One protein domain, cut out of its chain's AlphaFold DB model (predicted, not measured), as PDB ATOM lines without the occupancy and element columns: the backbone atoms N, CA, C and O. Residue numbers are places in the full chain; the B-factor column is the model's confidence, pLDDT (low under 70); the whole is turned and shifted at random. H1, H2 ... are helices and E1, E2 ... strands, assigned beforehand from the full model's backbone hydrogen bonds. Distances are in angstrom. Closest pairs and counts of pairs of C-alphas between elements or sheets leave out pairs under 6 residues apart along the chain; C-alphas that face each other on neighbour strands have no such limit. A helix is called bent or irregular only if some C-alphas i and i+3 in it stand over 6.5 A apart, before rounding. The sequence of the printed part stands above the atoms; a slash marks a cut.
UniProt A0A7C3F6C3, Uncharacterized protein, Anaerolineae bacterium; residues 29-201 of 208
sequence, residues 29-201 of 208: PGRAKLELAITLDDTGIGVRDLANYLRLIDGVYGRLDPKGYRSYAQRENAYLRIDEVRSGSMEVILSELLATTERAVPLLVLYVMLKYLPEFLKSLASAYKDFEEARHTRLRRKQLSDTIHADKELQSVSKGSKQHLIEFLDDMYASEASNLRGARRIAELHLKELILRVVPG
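This is residues 29 to 201 of the 208 residues of an uncharacterized protein of Anaerolineae bacterium (UniProt A0A7C3F6C3). A twisted sheet of three strands makes a wall; the first arm of a bent helix, H3a, covers one face, and no named helix is on the other. H1 packs on H3a and crosses H6, with small H2 at one end of H1. The second arm, H3b, makes a hairpin with H4, which H5 crosses, and residues 129 to 134 stick out at its turn. The printed part, of mixed class, has 173 residues with six named helices and three named strands, in the order E1 H1 H2 E2 H3 H4 H5 H6 E3; the sheet E2 E1 E3 is antiparallel. It is compact, with a radius of gyration of the C-alphas of 16.6 A and spans of 50 by 41 by 33 A.

E1, residues 32 to 40, is the inner strand, antiparallel to the edge strands E2, residues 90 to 97, and E3, residues 191 to 200. Within hydrogen-bond range are N 36 and O 94, 2.8 A, and N 35 and O 197, 2.8 A. H1, residues 47 to 63, touches H2, residues 68 to 73; their closest C-alphas, of Arg 63 and Tyr 69, are 4.7 A apart. H3, residues 101 to 125, was assigned as one helix by its hydrogen bonds but is bent, with C-alphas 115 and 118 7.4 A apart; its arms are H3a, residues 101 to 115, and H3b, residues 118 to 125. H3a and the sheet make two layers, a helix on one face of a sheet, at a height over the sheet of 8.9 A. H3b and H4, residues 133 to 150, form a helical hairpin at a shallow tilt of 23 degrees; the closest C-alphas, of Ser 123 and Arg 140, are 5.5 A apart. H4 touches H5, residues 159 to 175, at a steep tilt of 47 degrees, closest at the C-alphas of Ser 145 and Ile 166, 6.3 A. H6, residues 177 to 189, touches H1 at a steep tilt of 60 degrees, closest at the C-alphas of Tyr 53 and Ala 183, 3.9 A. Every O i to N i+4 pair is within hydrogen-bond range in H1, H2, H4 and H5, against 9 of 11 in H3a, 2 of 4 in H3b and 6 of 9 in H6.

E1 begins at C-alpha 32, (53.829, -20.291, -43.025), and is 25.1 A long. H1 is 24.0 A, E2 23.3 A, H3a 20.8 A, H4 25.7 A, H5 24.4 A and H6 19.0 A long. E3, 25.6 A long, bends by 51 degrees at residue 196 and ends at C-alpha 200, (57.560, -22.800, -43.683).

The C-alphas farthest apart, of Gly 30 and Phe 131, are 53.9 A apart. The printed part has no cut, and the link H2 to E2, residues 74 to 89, is long. Mean pLDDT of the printed part is 81.9; it is under 70 at residues 70 to 71, 76 to 88, 99 to 101 and 121 to 135.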
ATOM      1  N   PRO A  29      55.918 -16.803 -39.639       80.38
ATOM      2  CA  PRO A  29      56.515 -16.423 -40.915       80.38
ATOM      3  C   PRO A  29      55.441 -16.092 -41.966       80.38
ATOM      4  O   PRO A  29      54.446 -16.803 -42.084       80.38
ATOM      5  N   GLY A  30      55.652 -15.067 -42.799       76.25
ATOM      6  CA  GLY A  30      54.623 -14.551 -43.725       76.25
ATOM      7  C   GLY A  30      54.078 -15.539 -44.775       76.25
ATOM      8  O   GLY A  30      53.039 -15.278 -45.372       76.25
ATOM      9  N   ARG A  31      54.747 -16.679 -44.998       83.31
ATOM     10  CA  ARG A  31      54.285 -17.783 -45.866       83.31
ATOM     11  C   ARG A  31      54.121 -19.107 -45.118       83.31
ATOM     12  O   ARG A  31      54.194 -20.170 -45.728       83.31
ATOM     13  N   ALA A  32      53.965 -19.072 -43.801       88.31
ATOM     14  CA  ALA A  32      53.829 -20.291 -43.025       88.31
ATOM     15  C   ALA A  32      52.497 -21.006 -43.292       88.31
ATOM     16  O   ALA A  32      51.476 -20.385 -43.609       88.31
ATOM     17  N   LYS A  33      52.521 -22.325 -43.136       89.00
ATOM     18  CA  LYS A  33      51.341 -23.180 -43.106       89.00
ATOM     19  C   LYS A  33      51.118 -23.696 -41.693       89.00
ATOM     20  O   LYS A  33      52.082 -23.931 -40.965       89.00
ATOM     21  N   LEU A  34      49.859 -23.885 -41.331       90.19
ATOM     22  CA  LEU A  34      49.478 -24.727 -40.208       90.19
ATOM     23  C   LEU A  34      49.349 -26.151 -40.706       90.19
ATOM     24  O   LEU A  34      48.639 -26.374 -41.683       90.19
ATOM     25  N   GLU A  35      50.001 -27.084 -40.033       91.19
ATOM     26  CA  GLU A  35      49.831 -28.510 -40.261       91.19
ATOM     27  C   GLU A  35      49.224 -29.165 -39.024       91.19
ATOM     28  O   GLU A  35      49.750 -29.008 -37.921       91.19
ATOM     29  N   LEU A  36      48.144 -29.918 -39.221       92.38
ATOM     30  CA  LEU A  36      47.663 -30.906 -38.265       92.38
ATOM     31  C   LEU A  36      48.153 -32.281 -38.724       92.38
ATOM     32  O   LEU A  36      47.681 -32.790 -39.738       92.38
ATOM     33  N   ALA A  37      49.104 -32.852 -37.990       91.50
ATOM     34  CA  ALA A  37      49.636 -34.188 -38.224       91.50
ATOM     35  C   ALA A  37      48.978 -35.183 -37.258       91.50
ATOM     36  O   ALA A  37      49.009 -34.993 -36.039       91.50
ATOM     37  N   ILE A  38      48.366 -36.226 -37.813       92.38
ATOM     38  CA  ILE A  38      47.687 -37.297 -37.084       92.38
ATOM     39  C   ILE A  38      48.424 -38.600 -37.389       92.38
ATOM     40  O   ILE A  38      48.325 -39.121 -38.500       92.38
ATOM     41  N   THR A  39      49.143 -39.137 -36.410       91.62
ATOM     42  CA  THR A  39      49.919 -40.372 -36.565       91.62
ATOM     43  C   THR A  39      49.170 -41.532 -35.930       91.62
ATOM     44  O   THR A  39      48.893 -41.526 -34.728       91.62
ATOM     45  N   LEU A  40      48.865 -42.550 -36.731       90.94
ATOM     46  CA  LEU A  40      48.166 -43.761 -36.319       90.94
ATOM     47  C   LEU A  40      49.087 -44.988 -36.378       90.94
ATOM     48  O   LEU A  40      49.933 -45.121 -37.267       90.94
ATOM     49  N   ASP A  41      48.893 -45.914 -35.443       89.31
ATOM     50  CA  ASP A  41      49.432 -47.265 -35.501       89.31
ATOM     51  C   ASP A  41      48.730 -48.068 -36.586       89.31
ATOM     52  O   ASP A  41      47.554 -48.385 -36.429       89.31
ATOM     53  N   ASP A  42      49.438 -48.426 -37.654       83.69
ATOM     54  CA  ASP A  42      48.891 -49.163 -38.798       83.69
ATOM     55  C   ASP A  42      48.638 -50.654 -38.500       83.69
ATOM     56  O   ASP A  42      47.969 -51.349 -39.272       83.69
ATOM     57  N   THR A  43      49.093 -51.145 -37.346       84.69
ATOM     58  CA  THR A  43      48.928 -52.542 -36.943       84.69
ATOM     59  C   THR A  43      47.484 -52.845 -36.541       84.69
ATOM     60  O   THR A  43      46.963 -52.318 -35.561       84.69
ATOM     61  N   GLY A  44      46.823 -53.750 -37.270       84.94
ATOM     62  CA  GLY A  44      45.505 -54.271 -36.886       84.94
ATOM     63  C   GLY A  44      44.356 -53.260 -36.971       84.94
ATOM     64  O   GLY A  44      43.303 -53.497 -36.378       84.94
ATOM     65  N   ILE A  45      44.525 -52.152 -37.706       86.88
ATOM     66  CA  ILE A  45      43.455 -51.172 -37.907       86.88
ATOM     67  C   ILE A  45      42.275 -51.824 -38.641       86.88
ATOM     68  O   ILE A  45      42.375 -52.266 -39.787       86.88
ATOM     69  N   GLY A  46      41.100 -51.799 -38.012       88.88
ATOM     70  CA  GLY A  46      39.851 -52.135 -38.685       88.88
ATOM     71  C   GLY A  46      39.476 -51.075 -39.724       88.88
ATOM     72  O   GLY A  46      39.169 -49.937 -39.368       88.88
ATOM     73  N   VAL A  47      39.399 -51.456 -41.004       88.50
ATOM     74  CA  VAL A  47      39.079 -50.543 -42.127       88.50
ATOM     75  C   VAL A  47      37.796 -49.736 -41.890       88.50
ATOM     76  O   VAL A  47      37.728 -48.551 -42.208       88.50
ATOM     77  N   ARG A  48      36.771 -50.355 -41.291       90.06
ATOM     78  CA  ARG A  48      35.499 -49.684 -40.981       90.06
ATOM     79  C   ARG A  48      35.664 -48.560 -39.956       90.06
ATOM     80  O   ARG A  48      35.021 -47.523 -40.087       90.06
ATOM     81  N   ASP A  49      36.491 -48.769 -38.940       89.38
ATOM     82  CA  ASP A  49      36.708 -47.776 -37.888       89.38
ATOM     83  C   ASP A  49      37.580 -46.632 -38.389       89.38
ATOM     84  O   ASP A  49      37.259 -45.475 -38.124       89.38
ATOM     85  N   LEU A  50      38.587 -46.941 -39.212       89.81
ATOM     86  CA  LEU A  50      39.374 -45.935 -39.922       89.81
ATOM     87  C   LEU A  50      38.491 -45.067 -40.821       89.81
ATOM     88  O   LEU A  50      38.569 -43.845 -40.762       89.81
ATOM     89  N   ALA A  51      37.597 -45.679 -41.602       90.31
ATOM     90  CA  ALA A  51      36.667 -44.939 -42.449       90.31
ATOM     91  C   ALA A  51      35.748 -44.013 -41.632       90.31
ATOM     92  O   ALA A  51      35.505 -42.878 -42.037       90.31
ATOM     93  N   ASN A  52      35.268 -44.463 -40.469       90.88
ATOM     94  CA  ASN A  52      34.463 -43.632 -39.569       90.88
ATOM     95  C   ASN A  52      35.276 -42.481 -38.957       90.88
ATOM     96  O   ASN A  52      34.758 -41.375 -38.830       90.88
ATOM     97  N   TYR A  53      36.540 -42.726 -38.602       91.81
ATOM     98  CA  TYR A  53      37.448 -41.704 -38.087       91.81
ATOM     99  C   TYR A  53      37.733 -40.621 -39.132       91.81
ATOM    100  O   TYR A  53      37.546 -39.436 -38.867       91.81
ATOM    101  N   LEU A  54      38.086 -41.020 -40.355       90.81
ATOM    102  CA  LEU A  54      38.315 -40.085 -41.456       90.81
ATOM    103  C   LEU A  54      37.037 -39.329 -41.836       90.81
ATOM    104  O   LEU A  54      37.094 -38.133 -42.103       90.81
ATOM    105  N   ARG A  55      35.873 -39.988 -41.793       90.44
ATOM    106  CA  ARG A  55      34.578 -39.336 -42.030       90.44
ATOM    107  C   ARG A  55      34.235 -38.305 -40.959       90.44
ATOM    108  O   ARG A  55      33.682 -37.269 -41.303       90.44
ATOM    109  N   LEU A  56      34.556 -38.570 -39.690       91.31
ATOM    110  CA  LEU A  56      34.405 -37.582 -38.620       91.31
ATOM    111  C   LEU A  56      35.243 -36.333 -38.927       91.31
ATOM    112  O   LEU A  56      34.725 -35.222 -38.866       91.31
ATOM    113  N   ILE A  57      36.516 -36.521 -39.290       91.50
ATOM    114  CA  ILE A  57      37.431 -35.422 -39.631       91.50
ATOM    115  C   ILE A  57      36.899 -34.629 -40.832       91.50
ATOM    116  O   ILE A  57      36.762 -33.412 -40.745       91.50
ATOM    117  N   ASP A  58      36.556 -35.312 -41.924       88.25
ATOM    118  CA  ASP A  58      36.039 -34.699 -43.153       88.25
ATOM    119  C   ASP A  58      34.711 -33.957 -42.922       88.25
ATOM    120  O   ASP A  58      34.530 -32.826 -43.371       88.25
ATOM    121  N   GLY A  59      33.799 -34.559 -42.152       87.19
ATOM    122  CA  GLY A  59      32.515 -33.966 -41.788       87.19
ATOM    123  C   GLY A  59      32.680 -32.679 -40.984       87.19
ATOM    124  O   GLY A  59      32.073 -31.659 -41.316       87.19
ATOM    125  N   VAL A  60      33.541 -32.700 -39.965       88.00
ATOM    126  CA  VAL A  60      33.839 -31.517 -39.148       88.00
ATOM    127  C   VAL A  60      34.528 -30.443 -39.977       88.00
ATOM    128  O   VAL A  60      34.078 -29.299 -39.971       88.00
ATOM    129  N   TYR A  61      35.556 -30.803 -40.744       86.12
ATOM    130  CA  TYR A  61      36.266 -29.864 -41.605       86.12
ATOM    131  C   TYR A  61      35.317 -29.175 -42.599       86.12
ATOM    132  O   TYR A  61      35.270 -27.948 -42.666       86.12
ATOM    133  N   GLY A  62      34.483 -29.944 -43.302       83.44
ATOM    134  CA  GLY A  62      33.539 -29.400 -44.276       83.44
ATOM    135  C   GLY A  62      32.449 -28.518 -43.658       83.44
ATOM    136  O   GLY A  62      32.014 -27.551 -44.284       83.44
ATOM    137  N   ARG A  63      31.998 -28.808 -42.429       84.00
ATOM    138  CA  ARG A  63      31.037 -27.950 -41.701       84.00
ATOM    139  C   ARG A  63      31.634 -26.599 -41.312       84.00
ATOM    140  O   ARG A  63      30.884 -25.634 -41.189       84.00
ATOM    141  N   LEU A  64      32.952 -26.547 -41.140       81.50
ATOM    142  CA  LEU A  64      33.701 -25.340 -40.802       81.50
ATOM    143  C   LEU A  64      34.149 -24.550 -42.039       81.50
ATOM    144  O   LEU A  64      34.696 -23.458 -41.887       81.50
ATOM    145  N   ASP A  65      33.906 -25.057 -43.256       78.69
ATOM    146  CA  ASP A  65      34.161 -24.291 -44.476       78.69
ATOM    147  C   ASP A  65      33.311 -23.005 -44.462       78.69
ATOM    148  O   ASP A  65      32.099 -23.075 -44.228       78.69
ATOM    149  N   PRO A  66      33.887 -21.827 -44.764       71.19
ATOM    150  CA  PRO A  66      33.150 -20.563 -44.754       71.19
ATOM    151  C   PRO A  66      31.926 -20.532 -45.682       71.19
ATOM    152  O   PRO A  66      31.002 -19.751 -45.466       71.19
ATOM    153  N   LYS A  67      31.906 -21.367 -46.728       73.19
ATOM    154  CA  LYS A  67      30.783 -21.514 -47.669       73.19
ATOM    155  C   LYS A  67      29.858 -22.685 -47.306       73.19
ATOM    156  O   LYS A  67      28.919 -22.983 -48.047       73.19
ATOM    157  N   GLY A  68      30.117 -23.343 -46.178       70.44
ATOM    158  CA  GLY A  68      29.355 -24.449 -45.621       70.44
ATOM    159  C   GLY A  68      29.589 -25.798 -46.305       70.44
ATOM    160  O   GLY A  68      30.137 -25.908 -47.406       70.44
ATOM    161  N   TYR A  69      29.066 -26.843 -45.660       75.50
ATOM    162  CA  TYR A  69      29.281 -28.244 -46.036       75.50
ATOM    163  C   TYR A  69      28.882 -28.584 -47.481       75.50
ATOM    164  O   TYR A  69      29.553 -29.364 -48.152       75.50
ATOM    165  N   ARG A  70      27.810 -27.975 -48.009       69.94
ATOM    166  CA  ARG A  70      27.374 -28.210 -49.398       69.94
ATOM    167  C   ARG A  70      28.382 -27.685 -50.416       69.94
ATOM    168  O   ARG A  70      28.627 -28.354 -51.413       69.94
ATOM    169  N   SER A  71      28.960 -26.508 -50.164       69.19
ATOM    170  CA  SER A  71      30.001 -25.959 -51.036       69.19
ATOM    171  C   SER A  71      31.269 -26.797 -50.955       69.19
ATOM    172  O   SER A  71      31.903 -27.010 -51.983       69.19
ATOM    173  N   TYR A  72      31.612 -27.289 -49.763       74.25
ATOM    174  CA  TYR A  72      32.731 -28.203 -49.566       74.25
ATOM    175  C   TYR A  72      32.565 -29.498 -50.380       74.25
ATOM    176  O   TYR A  72      33.415 -29.808 -51.211       74.25
ATOM    177  N   ALA A  73      31.428 -30.187 -50.237       70.56
ATOM    178  CA  ALA A  73      31.166 -31.470 -50.896       70.56
ATOM    179  C   ALA A  73      31.169 -31.406 -52.439       70.56
ATOM    180  O   ALA A  73      31.380 -32.423 -53.096       70.56
ATOM    181  N   GLN A  74      30.926 -30.223 -53.016       72.31
ATOM    182  CA  GLN A  74      30.896 -29.985 -54.464       72.31
ATOM    183  C   GLN A  74      32.259 -29.609 -55.065       72.31
ATOM    184  O   GLN A  74      32.366 -29.465 -56.282       72.31
ATOM    185  N   ARG A  75      33.305 -29.410 -54.255       72.62
ATOM    186  CA  ARG A  75      34.640 -29.084 -54.769       72.62
ATOM    187  C   ARG A  75      35.378 -30.366 -55.139       72.62
ATOM    188  O   ARG A  75      35.801 -31.114 -54.267       72.62
ATOM    189  N   GLU A  76      35.631 -30.532 -56.434       54.12
ATOM    190  CA  GLU A  76      36.306 -31.690 -57.043       54.12
ATOM    191  C   GLU A  76      37.679 -32.033 -56.424       54.12
ATOM    192  O   GLU A  76      38.137 -33.166 -56.517       54.12
ATOM    193  N   ASN A  77      38.331 -31.068 -55.760       59.75
ATOM    194  CA  ASN A  77      39.670 -31.203 -55.175       59.75
ATOM    195  C   ASN A  77      39.778 -30.740 -53.709       59.75
ATOM    196  O   ASN A  77      40.894 -30.543 -53.236       59.75
ATOM    197  N   ALA A  78      38.668 -30.513 -52.995       56.38
ATOM    198  CA  ALA A  78      38.735 -30.019 -51.608       56.38
ATOM    199  C   ALA A  78      38.761 -31.117 -50.543       56.38
ATOM    200  O   ALA A  78      38.796 -30.794 -49.363       56.38
ATOM    201  N   TYR A  79      38.735 -32.389 -50.941       60.09
ATOM    202  CA  TYR A  79      38.797 -33.485 -49.986       60.09
ATOM    203  C   TYR A  79      40.123 -33.481 -49.231       60.09
ATOM    204  O   TYR A  79      41.175 -33.159 -49.789       60.09
ATOM    205  N   LEU A  80      40.048 -33.899 -47.973       61.94
ATOM    206  CA  LEU A  80      41.185 -34.205 -47.121       61.94
ATOM    207  C   LEU A  80      42.210 -35.070 -47.887       61.94
ATOM    208  O   LEU A  80      41.929 -36.226 -48.214       61.94
ATOM    209  N   ARG A  81      43.383 -34.518 -48.219       62.47
ATOM    210  CA  ARG A  81      44.445 -35.267 -48.905       62.47
ATOM    211  C   ARG A  81      45.379 -35.882 -47.874       62.47
ATOM    212  O   ARG A  81      45.860 -35.200 -46.980       62.47
ATOM    213  N   ILE A  82      45.610 -37.185 -48.002       63.53
ATOM    214  CA  ILE A  82      46.655 -37.883 -47.256       63.53
ATOM    215  C   ILE A  82      47.918 -37.760 -48.103       63.53
ATOM    216  O   ILE A  82      48.011 -38.389 -49.156       63.53
ATOM    217  N   ASP A  83      48.840 -36.902 -47.675       58.69
ATOM    218  CA  ASP A  83      50.043 -36.581 -48.449       58.69
ATOM    219  C   ASP A  83      51.058 -37.742 -48.487       58.69
ATOM    220  O   ASP A  83      51.782 -37.890 -49.471       58.69
ATOM    221  N   GLU A  84      51.103 -38.591 -47.453       58.47
ATOM    222  CA  GLU A  84      52.043 -39.712 -47.361       58.47
ATOM    223  C   GLU A  84      51.484 -40.843 -46.477       58.47
ATOM    224  O   GLU A  84      50.845 -40.585 -45.467       58.47
ATOM    225  N   VAL A  85      51.740 -42.110 -46.821       62.16
ATOM    226  CA  VAL A  85      51.516 -43.260 -45.923       62.16
ATOM    227  C   VAL A  85      52.841 -44.006 -45.795       62.16
ATOM    228  O   VAL A  85      53.334 -44.556 -46.780       62.16
ATOM    229  N   ARG A  86      53.441 -44.004 -44.598       63.06
ATOM    230  CA  ARG A  86      54.730 -44.658 -44.328       63.06
ATOM    231  C   ARG A  86      54.520 -46.069 -43.777       63.06
ATOM    232  O   ARG A  86      53.580 -46.327 -43.036       63.06
ATOM    233  N   SER A  87      55.407 -47.004 -44.110       59.88
ATOM    234  CA  SER A  87      55.388 -48.347 -43.516       59.88
ATOM    235  C   SER A  87      55.749 -48.283 -42.023       59.88
ATOM    236  O   SER A  87      56.853 -47.843 -41.698       59.88
ATOM    237  N   GLY A  88      54.851 -48.728 -41.136       68.62
ATOM    238  CA  GLY A  88      55.031 -48.751 -39.674       68.62
ATOM    239  C   GLY A  88      54.253 -47.663 -38.920       68.62
ATOM    240  O   GLY A  88      54.197 -47.672 -37.683       68.62
ATOM    241  N   SER A  89      53.658 -46.714 -39.650       72.19
ATOM    242  CA  SER A  89      52.704 -45.738 -39.125       72.19
ATOM    243  C   SER A  89      51.976 -45.022 -40.260       72.19
ATOM    244  O   SER A  89      52.607 -44.492 -41.175       72.19
ATOM    245  N   MET A  90      50.658 -44.899 -40.156       83.44
ATOM    246  CA  MET A  90      49.882 -44.048 -41.053       83.44
ATOM    247  C   MET A  90      49.919 -42.604 -40.536       83.44
ATOM    248  O   MET A  90      49.431 -42.343 -39.442       83.44
ATOM    249  N   GLU A  91      50.477 -41.668 -41.305       85.12
ATOM    250  CA  GLU A  91      50.485 -40.236 -40.972       85.12
ATOM    251  C   GLU A  91      49.491 -39.499 -41.880       85.12
ATOM    252  O   GLU A  91      49.550 -39.601 -43.100       85.12
ATOM    253  N   VAL A  92      48.545 -38.767 -41.298       85.62
ATOM    254  CA  VAL A  92      47.617 -37.902 -42.039       85.62
ATOM    255  C   VAL A  92      47.992 -36.458 -41.747       85.62
ATOM    256  O   VAL A  92      47.893 -36.021 -40.602       85.62
ATOM    257  N   ILE A  93      48.419 -35.720 -42.772       84.81
ATOM    258  CA  ILE A  93      48.816 -34.313 -42.659       84.81
ATOM    259  C   ILE A  93      47.756 -33.444 -43.326       84.81
ATOM    260  O   ILE A  93      47.483 -33.581 -44.513       84.81
ATOM    261  N   LEU A  94      47.169 -32.527 -42.559       86.19
ATOM    262  CA  LEU A  94      46.247 -31.511 -43.061       86.19
ATOM    263  C   LEU A  94      46.945 -30.169 -43.032       86.19
ATOM    264  O   LEU A  94      47.410 -29.774 -41.967       86.19
ATOM    265  N   SER A  95      47.005 -29.460 -44.158       84.38
ATOM    266  CA  SER A  95      47.739 -28.199 -44.238       84.38
ATOM    267  C   SER A  95      46.894 -27.035 -44.744       84.38
ATOM    268  O   SER A  95      46.181 -27.149 -45.736       84.38
ATOM    269  N   GLU A  96      47.012 -25.888 -44.075       83.81
ATOM    270  CA  GLU A  96      46.350 -24.636 -44.451       83.81
ATOM    271  C   GLU A  96      47.318 -23.459 -44.399       83.81
ATOM    272  O   GLU A  96      48.215 -23.401 -43.559       83.81
ATOM    273  N   LEU A  97      47.141 -22.486 -45.295       80.50
ATOM    274  CA  LEU A  97      47.953 -21.266 -45.277       80.50
ATOM    275  C   LEU A  97      47.585 -20.407 -44.065       80.50
ATOM    276  O   LEU A  97      46.443 -19.964 -43.941       80.50
ATOM    277  N   LEU A  98      48.571 -20.084 -43.222       81.38
ATOM    278  CA  LEU A  98      48.333 -19.271 -42.027       81.38
ATOM    279  C   LEU A  98      48.165 -17.775 -42.331       81.38
ATOM    280  O   LEU A  98      47.735 -17.014 -41.470       81.38
ATOM    281  N   ALA A  99      48.477 -17.348 -43.560       69.38
ATOM    282  CA  ALA A  99      48.326 -15.963 -44.011       69.38
ATOM    283  C   ALA A  99      46.874 -15.449 -43.921       69.38
ATOM    284  O   ALA A  99      46.638 -14.244 -43.963       69.38
ATOM    285  N   THR A 100      45.892 -16.347 -43.804       67.81
ATOM    286  CA  THR A 100      44.493 -15.997 -43.560       67.81
ATOM    287  C   THR A 100      44.010 -16.742 -42.326       67.81
ATOM    288  O   THR A 100      43.723 -17.935 -42.394       67.81
ATOM    289  N   THR A 101      43.886 -16.029 -41.205       67.81
ATOM    290  CA  THR A 101      43.507 -16.583 -39.896       67.81
ATOM    291  C   THR A 101      42.240 -17.436 -39.964       67.81
ATOM    292  O   THR A 101      42.156 -18.479 -39.329       67.81
ATOM    293  N   GLU A 102      41.281 -17.052 -40.808       73.31
ATOM    294  CA  GLU A 102      40.010 -17.764 -40.991       73.31
ATOM    295  C   GLU A 102      40.170 -19.175 -41.571       73.31
ATOM    296  O   GLU A 102      39.371 -20.051 -41.258       73.31
ATOM    297  N   ARG A 103      41.214 -19.428 -42.371       75.75
ATOM    298  CA  ARG A 103      41.490 -20.761 -42.934       75.75
ATOM    299  C   ARG A 103      42.207 -21.687 -41.958       75.75
ATOM    300  O   ARG A 103      42.130 -22.898 -42.105       75.75
ATOM    301  N   ALA A 104      42.873 -21.130 -40.949       79.81
ATOM    302  CA  ALA A 104      43.516 -21.909 -39.894       79.81
ATOM    303  C   ALA A 104      42.510 -22.418 -38.845       79.81
ATOM    304  O   ALA A 104      42.777 -23.410 -38.166       79.81
ATOM    305  N   VAL A 105      41.344 -21.765 -38.731       83.88
ATOM    306  CA  VAL A 105      40.309 -22.096 -37.738       83.88
ATOM    307  C   VAL A 105      39.846 -23.555 -37.830       83.88
ATOM    308  O   VAL A 105      39.871 -24.220 -36.794       83.88
ATOM    309  N   PRO A 106      39.492 -24.107 -39.011       85.94
ATOM    310  CA  PRO A 106      39.092 -25.508 -39.122       85.94
ATOM    311  C   PRO A 106      40.133 -26.495 -38.582       85.94
ATOM    312  O   PRO A 106      39.769 -27.431 -37.873       85.94
ATOM    313  N   LEU A 107      41.424 -26.275 -38.857       88.88
ATOM    314  CA  LEU A 107      42.488 -27.153 -38.360       88.88
ATOM    315  C   LEU A 107      42.663 -27.048 -36.848       88.88
ATOM    316  O   LEU A 107      42.852 -28.066 -36.188       88.88
ATOM    317  N   LEU A 108      42.562 -25.839 -36.290       89.50
ATOM    318  CA  LEU A 108      42.632 -25.660 -34.844       89.50
ATOM    319  C   LEU A 108      41.431 -26.315 -34.146       89.50
ATOM    320  O   LEU A 108      41.598 -26.971 -33.121       89.50
ATOM    321  N   VAL A 109      40.232 -26.201 -34.727       89.69
ATOM    322  CA  VAL A 109      39.038 -26.887 -34.220       89.69
ATOM    323  C   VAL A 109      39.234 -28.398 -34.262       89.69
ATOM    324  O   VAL A 109      38.985 -29.065 -33.260       89.69
ATOM    325  N   LEU A 110      39.689 -28.940 -35.395       91.56
ATOM    326  CA  LEU A 110      39.960 -30.370 -35.532       91.56
ATOM    327  C   LEU A 110      40.987 -30.846 -34.510       91.56
ATOM    328  O   LEU A 110      40.757 -31.863 -33.868       91.56
ATOM    329  N   TYR A 111      42.081 -30.104 -34.323       93.75
ATOM    330  CA  TYR A 111      43.093 -30.415 -33.318       93.75
ATOM    331  C   TYR A 111      42.466 -30.531 -31.929       93.75
ATOM    332  O   TYR A 111      42.588 -31.564 -31.276       93.75
ATOM    333  N   VAL A 112      41.737 -29.500 -31.503       92.19
ATOM    334  CA  VAL A 112      41.127 -29.456 -30.173       92.19
ATOM    335  C   VAL A 112      40.069 -30.550 -29.999       92.19
ATOM    336  O   VAL A 112      40.021 -31.216 -28.964       92.19
ATOM    337  N   MET A 113      39.247 -30.787 -31.023       92.19
ATOM    338  CA  MET A 113      38.252 -31.855 -31.017       92.19
ATOM    339  C   MET A 113      38.920 -33.229 -30.904       92.19
ATOM    340  O   MET A 113      38.581 -34.010 -30.026       92.19
ATOM    341  N   LEU A 114      39.901 -33.542 -31.747       93.19
ATOM    342  CA  LEU A 114      40.568 -34.843 -31.712       93.19
ATOM    343  C   LEU A 114      41.353 -35.056 -30.410       93.19
ATOM    344  O   LEU A 114      41.354 -36.171 -29.892       93.19
ATOM    345  N   LYS A 115      41.947 -33.994 -29.847       92.31
ATOM    346  CA  LYS A 115      42.683 -34.031 -28.574       92.31
ATOM    347  C   LYS A 115      41.803 -34.454 -27.396       92.31
ATOM    348  O   LYS A 115      42.263 -35.208 -26.549       92.31
ATOM    349  N   TYR A 116      40.549 -33.999 -27.347       90.94
ATOM    350  CA  TYR A 116      39.617 -34.309 -26.250       90.94
ATOM    351  C   TYR A 116      38.605 -35.412 -26.575       90.94
ATOM    352  O   TYR A 116      37.752 -35.743 -25.743       90.94
ATOM    353  N   LEU A 117      38.679 -35.984 -27.777       87.31
ATOM    354  CA  LEU A 117      37.792 -37.048 -28.225       87.31
ATOM    355  C   LEU A 117      37.840 -38.273 -27.284       87.31
ATOM    356  O   LEU A 117      36.765 -38.720 -26.875       87.31
ATOM    357  N   PRO A 118      39.009 -38.805 -26.862       81.06
ATOM    358  CA  PRO A 118      39.057 -39.977 -25.980       81.06
ATOM    359  C   PRO A 118      38.341 -39.754 -24.639       81.06
ATOM    360  O   PRO A 118      37.571 -40.605 -24.187       81.06
ATOM    361  N   GLU A 119      38.534 -38.595 -24.010       78.19
ATOM    362  CA  GLU A 119      37.906 -38.223 -22.737       78.19
ATOM    363  C   GLU A 119      36.394 -38.080 -22.880       78.19
ATOM    364  O   GLU A 119      35.642 -38.635 -22.072       78.19
ATOM    365  N   PHE A 120      35.941 -37.421 -23.951       75.12
ATOM    366  CA  PHE A 120      34.520 -37.346 -24.274       75.12
ATOM    367  C   PHE A 120      33.901 -38.744 -24.416       75.12
ATOM    368  O   PHE A 120      32.751 -38.964 -24.049       75.12
ATOM    369  N   LEU A 121      34.651 -39.732 -24.891       69.31
ATOM    370  CA  LEU A 121      34.130 -41.069 -25.169       69.31
ATOM    371  C   LEU A 121      34.180 -42.029 -23.973       69.31
ATOM    372  O   LEU A 121      33.290 -42.879 -23.850       69.31
ATOM    373  N   LYS A 122      35.139 -41.871 -23.048       68.25
ATOM    374  CA  LYS A 122      35.137 -42.567 -21.742       68.25
ATOM    375  C   LYS A 122      33.819 -42.326 -20.999       68.25
ATOM    376  O   LYS A 122      33.233 -43.260 -20.447       68.25
ATOM    377  N   SER A 123      33.309 -41.097 -21.080       63.56
ATOM    378  CA  SER A 123      32.014 -40.699 -20.526       63.56
ATOM    379  C   SER A 123      30.845 -41.520 -21.096       63.56
ATOM    380  O   SER A 123      30.011 -42.028 -20.346       63.56
ATOM    381  N   LEU A 124      30.833 -41.740 -22.416       64.06
ATOM    382  CA  LEU A 124      29.784 -42.465 -23.135       64.06
ATOM    383  C   LEU A 124      29.824 -43.972 -22.863       64.06
ATOM    384  O   LEU A 124      28.780 -44.603 -22.731       64.06
ATOM    385  N   ALA A 125      31.021 -44.553 -22.731       60.78
ATOM    386  CA  ALA A 125      31.194 -45.971 -22.401       60.78
ATOM    387  C   ALA A 125      30.572 -46.327 -21.044       60.78
ATOM    388  O   ALA A 125      29.901 -47.347 -20.910       60.78
ATOM    389  N   SER A 126      30.776 -45.458 -20.049       57.12
ATOM    390  CA  SER A 126      30.191 -45.608 -18.714       57.12
ATOM    391  C   SER A 126      28.676 -45.370 -18.675       57.12
ATOM    392  O   SER A 126      28.021 -45.741 -17.703       57.12
ATOM    393  N   ALA A 127      28.115 -44.776 -19.733       51.81
ATOM    394  CA  ALA A 127      26.737 -44.300 -19.799       51.81
ATOM    395  C   ALA A 127      25.763 -45.246 -20.527       51.81
ATOM    396  O   ALA A 127      24.583 -44.935 -20.589       51.81
ATOM    397  N   TYR A 128      26.207 -46.405 -21.031       53.38
ATOM    398  CA  TYR A 128      25.403 -47.361 -21.826       53.38
ATOM    399  C   TYR A 128      24.255 -48.070 -21.049       53.38
ATOM    400  O   TYR A 128      23.782 -49.127 -21.461       53.38
ATOM    401  N   LYS A 129      23.823 -47.533 -19.898       54.28
ATOM    402  CA  LYS A 129      22.630 -47.964 -19.149       54.28
ATOM    403  C   LYS A 129      21.560 -46.870 -19.262       54.28
ATOM    404  O   LYS A 129      21.585 -45.889 -18.526       54.28
ATOM    405  N   ASP A 130      20.642 -47.074 -20.201       47.56
ATOM    406  CA  ASP A 130      19.675 -46.105 -20.730       47.56
ATOM    407  C   ASP A 130      18.536 -45.708 -19.769       47.56
ATOM    408  O   ASP A 130      17.414 -46.193 -19.899       47.56
ATOM    409  N   PHE A 131      18.755 -44.779 -18.832       49.31
ATOM    410  CA  PHE A 131      17.603 -44.149 -18.154       49.31
ATOM    411  C   PHE A 131      17.712 -42.645 -17.865       49.31
ATOM    412  O   PHE A 131      16.731 -42.053 -17.427       49.31
ATOM    413  N   GLU A 132      18.840 -41.973 -18.133       56.53
ATOM    414  CA  GLU A 132      18.956 -40.541 -17.811       56.53
ATOM    415  C   GLU A 132      19.766 -39.718 -18.829       56.53
ATOM    416  O   GLU A 132      20.808 -39.152 -18.497       56.53
ATOM    417  N   GLU A 133      19.289 -39.582 -20.069       62.50
ATOM    418  CA  GLU A 133      19.949 -38.769 -21.115       62.50
ATOM    419  C   GLU A 133      20.380 -37.367 -20.624       62.50
ATOM    420  O   GLU A 133      21.491 -36.908 -20.906       62.50
ATOM    421  N   ALA A 134      19.550 -36.708 -19.805       66.62
ATOM    422  CA  ALA A 134      19.853 -35.394 -19.234       66.62
ATOM    423  C   ALA A 134      21.004 -35.422 -18.209       66.62
ATOM    424  O   ALA A 134      21.876 -34.544 -18.216       66.62
ATOM    425  N   ARG A 135      21.048 -36.429 -17.329       69.62
ATOM    426  CA  ARG A 135      22.151 -36.614 -16.371       69.62
ATOM    427  C   ARG A 135      23.433 -37.002 -17.087       69.62
ATOM    428  O   ARG A 135      24.502 -36.536 -16.697       69.62
ATOM    429  N   HIS A 136      23.327 -37.789 -18.154       72.81
ATOM    430  CA  HIS A 136      24.464 -38.160 -18.980       72.81
ATOM    431  C   HIS A 136      25.074 -36.929 -19.636       72.81
ATOM    432  O   HIS A 136      26.251 -36.675 -19.418       72.81
ATOM    433  N   THR A 137      24.301 -36.089 -20.325       75.31
ATOM    434  CA  THR A 137      24.820 -34.838 -20.912       75.31
ATOM    435  C   THR A 137      25.533 -33.957 -19.884       75.31
ATOM    436  O   THR A 137      26.627 -33.465 -20.155       75.31
ATOM    437  N   ARG A 138      24.998 -33.835 -18.662       80.38
ATOM    438  CA  ARG A 138      25.680 -33.109 -17.576       80.38
ATOM    439  C   ARG A 138      27.014 -33.743 -17.183       80.38
ATOM    440  O   ARG A 138      27.994 -33.024 -17.013       80.38
ATOM    441  N   LEU A 139      27.063 -35.067 -17.038       80.88
ATOM    442  CA  LEU A 139      28.285 -35.786 -16.676       80.88
ATOM    443  C   LEU A 139      29.351 -35.682 -17.777       80.88
ATOM    444  O   LEU A 139      30.514 -35.433 -17.468       80.88
ATOM    445  N   ARG A 140      28.944 -35.796 -19.047       80.50
ATOM    446  CA  ARG A 140      29.821 -35.633 -20.215       80.50
ATOM    447  C   ARG A 140      30.438 -34.240 -20.260       80.50
ATOM    448  O   ARG A 140      31.659 -34.111 -20.285       80.50
ATOM    449  N   ARG A 141      29.602 -33.198 -20.172       84.44
ATOM    450  CA  ARG A 141      30.061 -31.801 -20.130       84.44
ATOM    451  C   ARG A 141      30.983 -31.537 -18.951       84.44
ATOM    452  O   ARG A 141      31.972 -30.832 -19.107       84.44
ATOM    453  N   LYS A 142      30.688 -32.119 -17.785       88.38
ATOM    454  CA  LYS A 142      31.548 -31.996 -16.607       88.38
ATOM    455  C   LYS A 142      32.929 -32.600 -16.858       88.38
ATOM    456  O   LYS A 142      33.915 -31.931 -16.601       88.38
ATOM    457  N   GLN A 143      33.008 -33.815 -17.397       87.94
ATOM    458  CA  GLN A 143      34.296 -34.454 -17.687       87.94
ATOM    459  C   GLN A 143      35.098 -33.678 -18.734       87.94
ATOM    460  O   GLN A 143      36.270 -33.402 -18.508       87.94
ATOM    461  N   LEU A 144      34.457 -33.253 -19.827       89.56
ATOM    462  CA  LEU A 144      35.097 -32.409 -20.838       89.56
ATOM    463  C   LEU A 144      35.593 -31.084 -20.235       89.56
ATOM    464  O   LEU A 144      36.709 -30.649 -20.511       89.56
ATOM    465  N   SER A 145      34.784 -30.475 -19.364       91.94
ATOM    466  CA  SER A 145      35.163 -29.283 -18.611       91.94
ATOM    467  C   SER A 145      36.385 -29.534 -17.734       91.94
ATOM    468  O   SER A 145      37.334 -28.757 -17.799       91.94
ATOM    469  N   ASP A 146      36.388 -30.602 -16.937       91.81
ATOM    470  CA  ASP A 146      37.496 -30.943 -16.044       91.81
ATOM    471  C   ASP A 146      38.796 -31.147 -16.848       91.81
ATOM    472  O   ASP A 146      39.839 -30.600 -16.481       91.81
ATOM    473  N   THR A 147      38.726 -31.831 -17.996       91.75
ATOM    474  CA  THR A 147      39.864 -32.023 -18.908       91.75
ATOM    475  C   THR A 147      40.384 -30.698 -19.477       91.75
ATOM    476  O   THR A 147      41.582 -30.431 -19.398       91.75
ATOM    477  N   ILE A 148      39.506 -29.837 -20.002       92.62
ATOM    478  CA  ILE A 148      39.892 -28.541 -20.590       92.62
ATOM    479  C   ILE A 148      40.475 -27.589 -19.539       92.62
ATOM    480  O   ILE A 148      41.410 -26.836 -19.817       92.62
ATOM    481  N   HIS A 149      39.952 -27.605 -18.312       93.00
ATOM    482  CA  HIS A 149      40.479 -26.767 -17.233       93.00
ATOM    483  C   HIS A 149      41.838 -27.260 -16.722       93.00
ATOM    484  O   HIS A 149      42.656 -26.434 -16.308       93.00
ATOM    485  N   ALA A 150      42.092 -28.570 -16.780       93.00
ATOM    486  CA  ALA A 150      43.372 -29.172 -16.414       93.00
ATOM    487  C   ALA A 150      44.444 -29.066 -17.517       93.00
ATOM    488  O   ALA A 150      45.627 -29.253 -17.228       93.00
ATOM    489  N   ASP A 151      44.065 -28.761 -18.764       93.75
ATOM    490  CA  ASP A 151      45.006 -28.678 -19.882       93.75
ATOM    491  C   ASP A 151      46.006 -27.525 -19.696       93.75
ATOM    492  O   ASP A 151      45.625 -26.375 -19.455       93.75
ATOM    493  N   LYS A 152      47.302 -27.842 -19.808       93.31
ATOM    494  CA  LYS A 152      48.400 -26.881 -19.669       93.31
ATOM    495  C   LYS A 152      48.436 -25.865 -20.813       93.31
ATOM    496  O   LYS A 152      48.700 -24.696 -20.546       93.31
ATOM    497  N   GLU A 153      48.141 -26.284 -22.045       91.44
ATOM    498  CA  GLU A 153      48.129 -25.399 -23.223       91.44
ATOM    499  C   GLU A 153      47.057 -24.319 -23.096       91.44
ATOM    500  O   GLU A 153      47.244 -23.201 -23.556       91.44
ATOM    501  N   LEU A 154      45.950 -24.621 -22.413       92.75
ATOM    502  CA  LEU A 154      44.834 -23.693 -22.268       92.75
ATOM    503  C   LEU A 154      44.873 -22.901 -20.955       92.75
ATOM    504  O   LEU A 154      43.902 -22.221 -20.637       92.75
ATOM    505  N   GLN A 155      45.939 -22.952 -20.150       93.50
ATOM    506  CA  GLN A 155      45.960 -22.249 -18.851       93.50
ATOM    507  C   GLN A 155      45.808 -20.729 -18.979       93.50
ATOM    508  O   GLN A 155      45.180 -20.116 -18.119       93.50
ATOM    509  N   SER A 156      46.322 -20.133 -20.056       92.88
ATOM    510  CA  SER A 156      46.195 -18.696 -20.331       92.88
ATOM    511  C   SER A 156      44.834 -18.287 -20.900       92.88
ATOM    512  O   SER A 156      44.543 -17.095 -20.951       92.88
ATOM    513  N   VAL A 157      44.004 -19.243 -21.328       93.69
ATOM    514  CA  VAL A 157      42.682 -18.974 -21.910       93.69
ATOM    515  C   VAL A 157      41.685 -18.659 -20.800       93.69
ATOM    516  O   VAL A 157      41.623 -19.362 -19.783       93.69
ATOM    517  N   SER A 158      40.869 -17.621 -20.995       94.81
ATOM    518  CA  SER A 158      39.882 -17.215 -20.002       94.81
ATOM    519  C   SER A 158      38.822 -18.299 -19.769       94.81
ATOM    520  O   SER A 158      38.505 -19.119 -20.634       94.81
ATOM    521  N   LYS A 159      38.214 -18.290 -18.577       93.38
ATOM    522  CA  LYS A 159      37.157 -19.248 -18.223       93.38
ATOM    523  C   LYS A 159      35.948 -19.165 -19.167       93.38
ATOM    524  O   LYS A 159      35.365 -20.195 -19.486       93.38
ATOM    525  N   GLY A 160      35.587 -17.960 -19.621       91.50
ATOM    526  CA  GLY A 160      34.495 -17.761 -20.581       91.50
ATOM    527  C   GLY A 160      34.800 -18.406 -21.933       91.50
ATOM    528  O   GLY A 160      33.982 -19.155 -22.460       91.50
ATOM    529  N   SER A 161      36.016 -18.210 -22.440       91.44
ATOM    530  CA  SER A 161      36.462 -18.803 -23.704       91.44
ATOM    531  C   SER A 161      36.562 -20.331 -23.633       91.44
ATOM    532  O   SER A 161      36.131 -21.018 -24.560       91.44
ATOM    533  N   LYS A 162      37.010 -20.886 -22.496       92.81
ATOM    534  CA  LYS A 162      36.940 -22.337 -22.229       92.81
ATOM    535  C   LYS A 162      35.505 -22.860 -22.216       92.81
ATOM    536  O   LYS A 162      35.253 -23.929 -22.761       92.81
ATOM    537  N   GLN A 163      34.569 -22.123 -21.621       91.88
ATOM    538  CA  GLN A 163      33.160 -22.517 -21.584       91.88
ATOM    539  C   GLN A 163      32.548 -22.568 -22.990       91.88
ATOM    540  O   GLN A 163      31.914 -23.565 -23.334       91.88
ATOM    541  N   HIS A 164      32.807 -21.560 -23.827       90.12
ATOM    542  CA  HIS A 164      32.369 -21.576 -25.227       90.12
ATOM    543  C   HIS A 164      32.977 -22.744 -26.010       90.12
ATOM    544  O   HIS A 164      32.291 -23.359 -26.823       90.12
ATOM    545  N   LEU A 165      34.245 -23.083 -25.751       90.00
ATOM    546  CA  LEU A 165      34.876 -24.252 -26.358       90.00
ATOM    547  C   LEU A 165      34.183 -25.557 -25.940       90.00
ATOM    548  O   LEU A 165      33.917 -26.398 -26.793       90.00
ATOM    549  N   ILE A 166      33.879 -25.727 -24.651       90.81
ATOM    550  CA  ILE A 166      33.188 -26.916 -24.129       90.81
ATOM    551  C   ILE A 166      31.824 -27.091 -24.806       90.81
ATOM    552  O   ILE A 166      31.504 -28.191 -25.250       90.81
ATOM    553  N   GLU A 167      31.034 -26.019 -24.887       89.12
ATOM    554  CA  GLU A 167      29.711 -26.029 -25.525       89.12
ATOM    555  C   GLU A 167      29.810 -26.385 -27.005       89.12
ATOM    556  O   GLU A 167      29.127 -27.290 -27.476       89.12
ATOM    557  N   PHE A 168      30.741 -25.744 -27.708       88.00
ATOM    558  CA  PHE A 168      30.980 -26.012 -29.114       88.00
ATOM    559  C   PHE A 168      31.390 -27.466 -29.380       88.00
ATOM    560  O   PHE A 168      30.864 -28.100 -30.292       88.00
ATOM    561  N   LEU A 169      32.317 -28.015 -28.592       89.31
ATOM    562  CA  LEU A 169      32.752 -29.402 -28.749       89.31
ATOM    563  C   LEU A 169      31.612 -30.387 -28.466       89.31
ATOM    564  O   LEU A 169      31.454 -31.348 -29.212       89.31
ATOM    565  N   ASP A 170      30.807 -30.145 -27.428       87.56
ATOM    566  CA  ASP A 170      29.641 -30.979 -27.112       87.56
ATOM    567  C   ASP A 170      28.634 -31.002 -28.273       87.56
ATOM    568  O   ASP A 170      28.200 -32.080 -28.689       87.56
ATOM    569  N   ASP A 171      28.337 -29.840 -28.859       86.81
ATOM    570  CA  ASP A 171      27.447 -29.717 -30.019       86.81
ATOM    571  C   ASP A 171      28.021 -30.424 -31.257       86.81
ATOM    572  O   ASP A 171      27.311 -31.155 -31.960       86.81
ATOM    573  N   MET A 172      29.325 -30.268 -31.507       86.25
ATOM    574  CA  MET A 172      30.015 -30.938 -32.610       86.25
ATOM    575  C   MET A 172      29.961 -32.459 -32.464       86.25
ATOM    576  O   MET A 172      29.569 -33.152 -33.407       86.25
ATOM    577  N   TYR A 173      30.270 -32.991 -31.280       87.31
ATOM    578  CA  TYR A 173      30.182 -34.425 -31.019       87.31
ATOM    579  C   TYR A 173      28.752 -34.950 -31.141       87.31
ATOM    580  O   TYR A 173      28.539 -36.012 -31.726       87.31
ATOM    581  N   ALA A 174      27.762 -34.211 -30.636       83.88
ATOM    582  CA  ALA A 174      26.359 -34.579 -30.786       83.88
ATOM    583  C   ALA A 174      25.956 -34.670 -32.268       83.88
ATOM    584  O   ALA A 174      25.266 -35.613 -32.662       83.88
ATOM    585  N   SER A 175      26.443 -33.749 -33.105       84.75
ATOM    586  CA  SER A 175      26.149 -33.734 -34.543       84.75
ATOM    587  C   SER A 175      26.766 -34.904 -35.326       84.75
ATOM    588  O   SER A 175      26.256 -35.265 -36.388       84.75
ATOM    589  N   GLU A 176      27.817 -35.527 -34.785       85.62
ATOM    590  CA  GLU A 176      28.578 -36.612 -35.417       85.62
ATOM    591  C   GLU A 176      28.424 -37.962 -34.692       85.62
ATOM    592  O   GLU A 176      29.197 -38.898 -34.917       85.62
ATOM    593  N   ALA A 177      27.394 -38.103 -33.849       82.88
ATOM    594  CA  ALA A 177      27.186 -39.256 -32.967       82.88
ATOM    595  C   ALA A 177      27.292 -40.628 -33.665       82.88
ATOM    596  O   ALA A 177      27.803 -41.587 -33.084       82.88
ATOM    597  N   SER A 178      26.854 -40.721 -34.927       82.56
ATOM    598  CA  SER A 178      26.915 -41.957 -35.721       82.56
ATOM    599  C   SER A 178      28.344 -42.391 -36.084       82.56
ATOM    600  O   SER A 178      28.619 -43.589 -36.157       82.56
ATOM    601  N   ASN A 179      29.267 -41.439 -36.247       84.94
ATOM    602  CA  ASN A 179      30.664 -41.688 -36.602       84.94
ATOM    603  C   ASN A 179      31.554 -41.859 -35.358       84.94
ATOM    604  O   ASN A 179      32.597 -42.520 -35.422       84.94
ATOM    605  N   LEU A 180      31.119 -41.338 -34.201       84.62
ATOM    606  CA  LEU A 180      31.900 -41.329 -32.959       84.62
ATOM    607  C   LEU A 180      32.351 -42.713 -32.497       84.62
ATOM    608  O   LEU A 180      33.469 -42.854 -32.013       84.62
ATOM    609  N   ARG A 181      31.521 -43.756 -32.634       82.62
ATOM    610  CA  ARG A 181      31.873 -45.090 -32.113       82.62
ATOM    611  C   ARG A 181      33.063 -45.716 -32.843       82.62
ATOM    612  O   ARG A 181      33.873 -46.382 -32.205       82.62
ATOM    613  N   GLY A 182      33.152 -45.539 -34.160       83.62
ATOM    614  CA  GLY A 182      34.296 -46.023 -34.936       83.62
ATOM    615  C   GLY A 182      35.514 -45.128 -34.740       83.62
ATOM    616  O   GLY A 182      36.599 -45.624 -34.442       83.62
ATOM    617  N   ALA A 183      35.299 -43.809 -34.786       87.31
ATOM    618  CA  ALA A 183      36.340 -42.817 -34.537       87.31
ATOM    619  C   ALA A 183      37.009 -43.002 -33.164       87.31
ATOM    620  O   ALA A 183      38.225 -42.889 -33.043       87.31
ATOM    621  N   ARG A 184      36.223 -43.390 -32.156       84.06
ATOM    622  CA  ARG A 184      36.689 -43.762 -30.820       84.06
ATOM    623  C   ARG A 184      37.768 -44.823 -30.837       84.06
ATOM    624  O   ARG A 184      38.798 -44.646 -30.206       84.06
ATOM    625  N   ARG A 185      37.494 -45.953 -31.492       85.88
ATOM    626  CA  ARG A 185      38.393 -47.108 -31.444       85.88
ATOM    627  C   ARG A 185      39.733 -46.763 -32.074       85.88
ATOM    628  O   ARG A 185      40.761 -47.157 -31.541       85.88
ATOM    629  N   ILE A 186      39.716 -45.956 -33.133       91.19
ATOM    630  CA  ILE A 186      40.937 -45.398 -33.717       91.19
ATOM    631  C   ILE A 186      41.644 -44.466 -32.731       91.19
ATOM    632  O   ILE A 186      42.823 -44.669 -32.463       91.19
ATOM    633  N   ALA A 187      40.934 -43.503 -32.141       90.62
ATOM    634  CA  ALA A 187      41.525 -42.543 -31.210       90.62
ATOM    635  C   ALA A 187      42.101 -43.187 -29.931       90.62
ATOM    636  O   ALA A 187      43.101 -42.712 -29.413       90.62
ATOM    637  N   GLU A 188      41.492 -44.256 -29.412       88.25
ATOM    638  CA  GLU A 188      41.937 -44.923 -28.179       88.25
ATOM    639  C   GLU A 188      43.049 -45.953 -28.412       88.25
ATOM    640  O   GLU A 188      43.922 -46.100 -27.561       88.25
ATOM    641  N   LEU A 189      42.989 -46.707 -29.516       89.81
ATOM    642  CA  LEU A 189      43.862 -47.868 -29.728       89.81
ATOM    643  C   LEU A 189      44.983 -47.608 -30.729       89.81
ATOM    644  O   LEU A 189      46.011 -48.273 -30.663       89.81
ATOM    645  N   HIS A 190      44.774 -46.676 -31.659       90.56
ATOM    646  CA  HIS A 190      45.674 -46.480 -32.788       90.56
ATOM    647  C   HIS A 190      46.282 -45.080 -32.837       90.56
ATOM    648  O   HIS A 190      47.332 -44.931 -33.442       90.56
ATOM    649  N   LEU A 191      45.698 -44.050 -32.220       92.19
ATOM    650  CA  LEU A 191      46.307 -42.716 -32.220       92.19
ATOM    651  C   LEU A 191      47.610 -42.718 -31.408       92.19
ATOM    652  O   LEU A 191      47.588 -42.812 -30.183       92.19
ATOM    653  N   LYS A 192      48.743 -42.599 -32.105       91.75
ATOM    654  CA  LYS A 192      50.077 -42.475 -31.504       91.75
ATOM    655  C   LYS A 192      50.379 -41.024 -31.155       91.75
ATOM    656  O   LYS A 192      50.908 -40.744 -30.084       91.75
ATOM    657  N   GLU A 193      50.057 -40.111 -32.068       92.94
ATOM    658  CA  GLU A 193      50.444 -38.712 -31.952       92.94
ATOM    659  C   GLU A 193      49.460 -37.795 -32.686       92.94
ATOM    660  O   GLU A 193      48.922 -38.141 -33.739       92.94
ATOM    661  N   LEU A 194      49.234 -36.616 -32.110       94.19
ATOM    662  CA  LEU A 194      48.427 -35.542 -32.674       94.19
ATOM    663  C   LEU A 194      49.189 -34.231 -32.471       94.19
ATOM    664  O   LEU A 194      49.243 -33.717 -31.354       94.19
ATOM    665  N   ILE A 195      49.787 -33.700 -33.535       93.62
ATOM    666  CA  ILE A 195      50.579 -32.468 -33.479       93.62
ATOM    667  C   ILE A 195      49.927 -31.394 -34.332       93.62
ATOM    668  O   ILE A 195      49.641 -31.603 -35.508       93.62
ATOM    669  N   LEU A 196      49.808 -30.201 -33.758       92.75
ATOM    670  CA  LEU A 196      49.596 -28.980 -34.514       92.75
ATOM    671  C   LEU A 196      50.920 -28.212 -34.604       92.75
ATOM    672  O   LEU A 196      51.496 -27.842 -33.581       92.75
ATOM    673  N   ARG A 197      51.427 -27.979 -35.819       92.19
ATOM    674  CA  ARG A 197      52.720 -27.310 -36.038       92.19
ATOM    675  C   ARG A 197      52.648 -26.249 -37.123       92.19
ATOM    676  O   ARG A 197      51.887 -26.359 -38.078       92.19
ATOM    677  N   VAL A 198      53.485 -25.227 -36.986       90.62
ATOM    678  CA  VAL A 198      53.669 -24.195 -38.010       90.62
ATOM    679  C   VAL A 198      54.901 -24.551 -38.833       90.62
ATOM    680  O   VAL A 198      55.993 -24.674 -38.281       90.62
ATOM    681  N   VAL A 199      54.739 -24.703 -40.147       90.00
ATOM    682  CA  VAL A 199      55.839 -25.032 -41.067       90.00
ATOM    683  C   VAL A 199      56.071 -23.912 -42.084       90.00
ATOM    684  O   VAL A 199      55.123 -23.220 -42.468       90.00
ATOM    685  N   PRO A 200      57.308 -23.709 -42.571       87.31
ATOM    686  CA  PRO A 200      57.560 -22.800 -43.683       87.31
ATOM    687  C   PRO A 200      56.828 -23.278 -44.944       87.31
ATOM    688  O   PRO A 200      56.917 -24.448 -45.318       87.31
ATOM    689  N   GLY A 201      56.128 -22.383 -45.641       79.44
ATOM    690  CA  GLY A 201      55.613 -22.694 -46.970       79.44
ATOM    691  C   GLY A 201      56.777 -22.909 -47.931       79.44
ATOM    692  O   GLY A 201      57.614 -22.018 -48.079       79.44
TER     693      GLY A 201